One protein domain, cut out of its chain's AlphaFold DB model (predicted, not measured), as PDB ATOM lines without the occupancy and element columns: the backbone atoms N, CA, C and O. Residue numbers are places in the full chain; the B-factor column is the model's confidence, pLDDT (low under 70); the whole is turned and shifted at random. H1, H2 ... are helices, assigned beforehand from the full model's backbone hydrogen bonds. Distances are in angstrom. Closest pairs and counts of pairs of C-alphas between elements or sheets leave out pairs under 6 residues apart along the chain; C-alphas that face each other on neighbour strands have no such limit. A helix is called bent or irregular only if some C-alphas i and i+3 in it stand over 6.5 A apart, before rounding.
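Overview. This is residues 61 to 105 of the 109 residues of an uncharacterized protein of Euroglyphus maynei (UniProt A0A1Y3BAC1). Three helices are strung out along a loose, open chain and none touches another: H1 and H2 lie toward one end, and the longest helix, H3, reaches out as an arm that makes much of the length. Between them the two links fold toward each other, residues 69 to 71 coming near residues 87 and 88, while residues 73 to 78 and 95 to 105 stand free. The printed part has 45 residues with three named helices, H1, H2 and H3 in that order, and no named strand; the class is all helix. The whole is loose, with a radius of gyration of the C-alphas of 12.1 A, and flat, spanning 37 by 22 by 11 A.

Arrangement. H1, residues 61 to 67, is apart from H2, residues 78 to 82. H3, residues 91 to 104, is apart from both. Each O i to N i+4 pair is within hydrogen-bond range in H1, against 8 of 10 in H3 and 0 of 1 in H2, where 2 of 2 O i to N i+3 pairs are within range.

Along the chain. H1 begins at C-alpha 61, (-31.491, -45.361, 18.616), and is 10.4 A long. H2 begins at C-alpha 78, (-46.524, -30.288, 25.703), and is 7.6 A long. H3 is 20.0 A long and ends at C-alpha 104, (-17.840, -45.236, 34.443). It is neither bent nor irregular, but only just: C-alphas 92 and 95 are 6.2 A apart.

Size, cuts and confidence. The two C-alphas farthest apart, those of Thr 74 and Asn 103, are 36.6 A apart. The printed part has no cut, and both links are short. The mean pLDDT of the printed part is 72.7, with residues 93 to 105 under 70.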
ATOM      1  N   ASP A  61     -31.305 -46.654  17.969       76.69
ATOM      2  CA  ASP A  61     -31.491 -45.361  18.616       76.69
ATOM      3  C   ASP A  61     -32.866 -44.742  18.268       76.69
ATOM      4  O   ASP A  61     -33.586 -44.278  19.148       76.69
ATOM      5  N   ASP A  62     -33.328 -44.832  17.023       79.12
ATOM      6  CA  ASP A  62     -34.619 -44.260  16.609       79.12
ATOM      7  C   ASP A  62     -35.814 -44.962  17.276       79.12
ATOM      8  O   ASP A  62     -36.797 -44.325  17.665       79.12
ATOM      9  N   ILE A  63     -35.738 -46.290  17.447       80.38
ATOM     10  CA  ILE A  63     -36.817 -47.083  18.060       80.38
ATOM     11  C   ILE A  63     -37.042 -46.657  19.509       80.38
ATOM     12  O   ILE A  63     -38.191 -46.494  19.933       80.38
ATOM     13  N   SER A  64     -35.957 -46.475  20.261       77.25
ATOM     14  CA  SER A  64     -36.029 -46.094  21.670       77.25
ATOM     15  C   SER A  64     -36.591 -44.675  21.821       77.25
ATOM     16  O   SER A  64     -37.437 -44.444  22.681       77.25
ATOM     17  N   ALA A  65     -36.232 -43.754  20.920       79.88
ATOM     18  CA  ALA A  65     -36.740 -42.383  20.935       79.88
ATOM     19  C   ALA A  65     -38.244 -42.320  20.648       79.88
ATOM     20  O   ALA A  65     -38.948 -41.504  21.227       79.88
ATOM     21  N   ILE A  66     -38.759 -43.192  19.780       80.75
ATOM     22  CA  ILE A  66     -40.179 -43.190  19.404       80.75
ATOM     23  C   ILE A  66     -41.039 -43.966  20.413       80.75
ATOM     24  O   ILE A  66     -42.166 -43.560  20.699       80.75
ATOM     25  N   ARG A  67     -40.554 -45.101  20.935       79.69
ATOM     26  CA  ARG A  67     -41.349 -45.976  21.818       79.69
ATOM     27  C   ARG A  67     -41.303 -45.570  23.287       79.69
ATOM     28  O   ARG A  67     -42.332 -45.635  23.968       79.69
ATOM     29  N   GLU A  68     -40.127 -45.183  23.771       76.62
ATOM     30  CA  GLU A  68     -39.881 -44.975  25.201       76.62
ATOM     31  C   GLU A  68     -40.002 -43.506  25.615       76.62
ATOM     32  O   GLU A  68     -40.213 -43.225  26.795       76.62
ATOM     33  N   ASN A  69     -39.952 -42.562  24.668       81.00
ATOM     34  CA  ASN A  69     -40.113 -41.151  24.995       81.00
ATOM     35  C   ASN A  69     -41.561 -40.856  25.428       81.00
ATOM     36  O   ASN A  69     -42.518 -40.897  24.645       81.00
ATOM     37  N   LEU A  70     -41.717 -40.556  26.715       78.62
ATOM     38  CA  LEU A  70     -43.003 -40.239  27.326       78.62
ATOM     39  C   LEU A  70     -43.584 -38.924  26.791       78.62
ATOM     40  O   LEU A  70     -44.805 -38.778  26.767       78.62
ATOM     41  N   ASP A  71     -42.755 -38.011  26.291       78.88
ATOM     42  CA  ASP A  71     -43.180 -36.699  25.787       78.88
ATOM     43  C   ASP A  71     -43.909 -36.779  24.439       78.88
ATOM     44  O   ASP A  71     -44.595 -35.841  24.042       78.88
ATOM     45  N   ILE A  72     -43.815 -37.920  23.750       79.50
ATOM     46  CA  ILE A  72     -44.529 -38.180  22.491       79.50
ATOM     47  C   ILE A  72     -45.960 -38.700  22.761       79.50
ATOM     48  O   ILE A  72     -46.802 -38.749  21.861       79.50
ATOM     49  N   ARG A  73     -46.287 -39.083  24.004       80.50
ATOM     50  CA  ARG A  73     -47.605 -39.637  24.356       80.50
ATOM     51  C   ARG A  73     -48.649 -38.527  24.453       80.50
ATOM     52  O   ARG A  73     -48.444 -37.521  25.106       80.50
ATOM     53  N   THR A  74     -49.845 -38.749  23.911       72.75
ATOM     54  CA  THR A  74     -50.941 -37.752  23.911       72.75
ATOM     55  C   THR A  74     -51.418 -37.313  25.300       72.75
ATOM     56  O   THR A  74     -52.159 -36.341  25.418       72.75
ATOM     57  N   GLN A  75     -51.023 -38.038  26.349       78.25
ATOM     58  CA  GLN A  75     -51.366 -37.760  27.740       78.25
ATOM     59  C   GLN A  75     -50.336 -36.873  28.454       78.25
ATOM     60  O   GLN A  75     -50.634 -36.386  29.545       78.25
ATOM     61  N   THR A  76     -49.142 -36.666  27.886       78.50
ATOM     62  CA  THR A  76     -48.129 -35.801  28.497       78.50
ATOM     63  C   THR A  76     -48.330 -34.342  28.088       78.50
ATOM     64  O   THR A  76     -48.724 -34.041  26.958       78.50
ATOM     65  N   PRO A  77     -48.123 -33.394  29.019       81.12
ATOM     66  CA  PRO A  77     -48.265 -31.984  28.707       81.12
ATOM     67  C   PRO A  77     -47.120 -31.538  27.790       81.12
ATOM     68  O   PRO A  77     -45.954 -31.808  28.059       81.12
ATOM     69  N   ILE A  78     -47.456 -30.778  26.743       80.19
ATOM     70  CA  ILE A  78     -46.524 -30.288  25.703       80.19
ATOM     71  C   ILE A  78     -45.324 -29.533  26.298       80.19
ATOM     72  O   ILE A  78     -44.252 -29.497  25.702       80.19
ATOM     73  N   ILE A  79     -45.482 -28.951  27.489       82.50
ATOM     74  CA  ILE A  79     -44.401 -28.261  28.198       82.50
ATOM     75  C   ILE A  79     -43.181 -29.163  28.443       82.50
ATOM     76  O   ILE A  79     -42.056 -28.669  28.414       82.50
ATOM     77  N   ASN A  80     -43.384 -30.474  28.605       78.56
ATOM     78  CA  ASN A  80     -42.308 -31.428  28.851       78.56
ATOM     79  C   ASN A  80     -41.368 -31.568  27.645       78.56
ATOM     80  O   ASN A  80     -40.167 -31.722  27.841       78.56
ATOM     81  N   ILE A  81     -41.874 -31.380  26.419       80.56
ATOM     82  CA  ILE A  81     -41.065 -31.387  25.184       80.56
ATOM     83  C   ILE A  81     -39.970 -30.309  25.233       80.56
ATOM     84  O   ILE A  81     -38.908 -30.470  24.643       80.56
ATOM     85  N   PHE A  82     -40.212 -29.204  25.942       81.56
ATOM     86  CA  PHE A  82     -39.245 -28.113  26.074       81.56
ATOM     87  C   PHE A  82     -38.324 -28.252  27.293       81.56
ATOM     88  O   PHE A  82     -37.372 -27.483  27.423       81.56
ATOM     89  N   GLN A  83     -38.613 -29.179  28.209       81.44
ATOM     90  CA  GLN A  83     -37.843 -29.387  29.443       81.44
ATOM     91  C   GLN A  83     -36.941 -30.625  29.374       81.44
ATOM     92  O   GLN A  83     -35.921 -30.695  30.070       81.44
ATOM     93  N   ASN A  84     -37.308 -31.580  28.527       83.44
ATOM     94  CA  ASN A  84     -36.614 -32.839  28.340       83.44
ATOM     95  C   ASN A  84     -35.843 -32.858  27.013       83.44
ATOM     96  O   ASN A  84     -36.112 -32.085  26.094       83.44
ATOM     97  N   ASP A  85     -34.839 -33.722  26.934       81.81
ATOM     98  CA  ASP A  85     -34.070 -33.969  25.725       81.81
ATOM     99  C   ASP A  85     -34.809 -34.906  24.752       81.81
ATOM    100  O   ASP A  85     -35.950 -35.318  24.965       81.81
ATOM    101  N   PHE A  86     -34.134 -35.262  23.658       77.31
ATOM    102  CA  PHE A  86     -34.670 -36.134  22.609       77.31
ATOM    103  C   PHE A  86     -35.182 -37.496  23.123       77.31
ATOM    104  O   PHE A  86     -36.052 -38.103  22.497       77.31
ATOM    105  N   TRP A  87     -34.685 -37.959  24.273       80.94
ATOM    106  CA  TRP A  87     -35.035 -39.243  24.879       80.94
ATOM    107  C   TRP A  87     -36.114 -39.128  25.960       80.94
ATOM    108  O   TRP A  87     -36.481 -40.135  26.562       80.94
ATOM    109  N   GLY A  88     -36.623 -37.921  26.220       75.56
ATOM    110  CA  GLY A  88     -37.551 -37.664  27.319       75.56
ATOM    111  C   GLY A  88     -36.859 -37.607  28.683       75.56
ATOM    112  O   GLY A  88     -37.512 -37.750  29.719       75.56
ATOM    113  N   ILE A  89     -35.534 -37.414  28.709       80.75
ATOM    114  CA  ILE A  89     -34.766 -37.231  29.939       80.75
ATOM    115  C   ILE A  89     -34.712 -35.736  30.242       80.75
ATOM    116  O   ILE A  89     -34.342 -34.945  29.373       80.75
ATOM    117  N   PRO A  90     -35.014 -35.300  31.471       81.50
ATOM    118  CA  PRO A  90     -34.905 -33.892  31.808       81.50
ATOM    119  C   PRO A  90     -33.484 -33.367  31.585       81.50
ATOM    120  O   PRO A  90     -32.511 -33.933  32.091       81.50
ATOM    121  N   MET A  91     -33.351 -32.236  30.887       77.75
ATOM    122  CA  MET A  91     -32.038 -31.711  30.482       77.75
ATOM    123  C   MET A  91     -31.117 -31.396  31.674       77.75
ATOM    124  O   MET A  91     -29.894 -31.461  31.550       77.75
ATOM    125  N   TYR A  92     -31.677 -31.121  32.858       75.44
ATOM    126  CA  TYR A  92     -30.887 -30.912  34.076       75.44
ATOM    127  C   TYR A  92     -30.157 -32.184  34.555       75.44
ATOM    128  O   TYR A  92     -29.119 -32.082  35.208       75.44
ATOM    129  N   MET A  93     -30.650 -33.381  34.209       65.25
ATOM    130  CA  MET A  93     -30.015 -34.662  34.551       65.25
ATOM    131  C   MET A  93     -28.873 -35.040  33.602       65.25
ATOM    132  O   MET A  93     -27.969 -35.773  34.004       65.25
ATOM    133  N   VAL A  94     -28.856 -34.524  32.367       58.31
ATOM    134  CA  VAL A  94     -27.826 -34.852  31.360       58.31
ATOM    135  C   VAL A  94     -26.433 -34.399  31.813       58.31
ATOM    136  O   VAL A  94     -25.445 -35.091  31.573       58.31
ATOM    137  N   SER A  95     -26.342 -33.292  32.559       55.88
ATOM    138  CA  SER A  95     -25.079 -32.852  33.167       55.88
ATOM    139  C   SER A  95     -24.543 -33.868  34.188       55.88
ATOM    140  O   SER A  95     -23.348 -34.155  34.204       55.88
ATOM    141  N   VAL A  96     -25.425 -34.486  34.978       57.28
ATOM    142  CA  VAL A  96     -25.055 -35.484  35.995       57.28
ATOM    143  C   VAL A  96     -24.713 -36.825  35.348       57.28
ATOM    144  O   VAL A  96     -23.717 -37.448  35.712       57.28
ATOM    145  N   CYS A  97     -25.484 -37.254  34.347       54.84
ATOM    146  CA  CYS A  97     -25.236 -38.514  33.654       54.84
ATOM    147  C   CYS A  97     -23.961 -38.454  32.802       54.84
ATOM    148  O   CYS A  97     -23.197 -39.404  32.817       54.84
ATOM    149  N   CYS A  98     -23.644 -37.329  32.147       51.84
ATOM    150  CA  CYS A  98     -22.361 -37.162  31.449       51.84
ATOM    151  C   CYS A  98     -21.172 -37.262  32.424       51.84
ATOM    152  O   CYS A  98     -20.190 -37.944  32.137       51.84
ATOM    153  N   VAL A  99     -21.285 -36.679  33.625       57.31
ATOM    154  CA  VAL A  99     -20.267 -36.809  34.685       57.31
ATOM    155  C   VAL A  99     -20.150 -38.253  35.189       57.31
ATOM    156  O   VAL A  99     -19.038 -38.745  35.372       57.31
ATOM    157  N   ILE A 100     -21.261 -38.966  35.393       56.78
ATOM    158  CA  ILE A 100     -21.243 -40.371  35.836       56.78
ATOM    159  C   ILE A 100     -20.721 -41.288  34.721       56.78
ATOM    160  O   ILE A 100     -19.862 -42.126  34.969       56.78
ATOM    161  N   GLN A 101     -21.155 -41.084  33.479       52.62
ATOM    162  CA  GLN A 101     -20.772 -41.891  32.325       52.62
ATOM    163  C   GLN A 101     -19.294 -41.686  31.966       52.62
ATOM    164  O   GLN A 101     -18.612 -42.668  31.703       52.62
ATOM    165  N   ILE A 102     -18.740 -40.470  32.088       55.66
ATOM    166  CA  ILE A 102     -17.285 -40.233  31.986       55.66
ATOM    167  C   ILE A 102     -16.508 -41.000  33.068       55.66
ATOM    168  O   ILE A 102     -15.446 -41.551  32.787       55.66
ATOM    169  N   ASN A 103     -17.030 -41.066  34.296       54.03
ATOM    170  CA  ASN A 103     -16.379 -41.774  35.402       54.03
ATOM    171  C   ASN A 103     -16.585 -43.301  35.376       54.03
ATOM    172  O   ASN A 103     -15.860 -44.019  36.063       54.03
ATOM    173  N   SER A 104     -17.545 -43.804  34.596       56.28
ATOM    174  CA  SER A 104     -17.840 -45.236  34.443       56.28
ATOM    175  C   SER A 104     -17.332 -45.849  33.134       56.28
ATOM    176  O   SER A 104     -17.422 -47.067  32.981       56.28
ATOM    177  N   ILE A 105     -16.761 -45.068  32.207       55.34
ATOM    178  CA  ILE A 105     -16.022 -45.635  31.069       55.34
ATOM    179  C   ILE A 105     -14.747 -46.294  31.625       55.34
ATOM    180  O   ILE A 105     -13.920 -45.593  32.219       55.34
TER     181      ILE A 105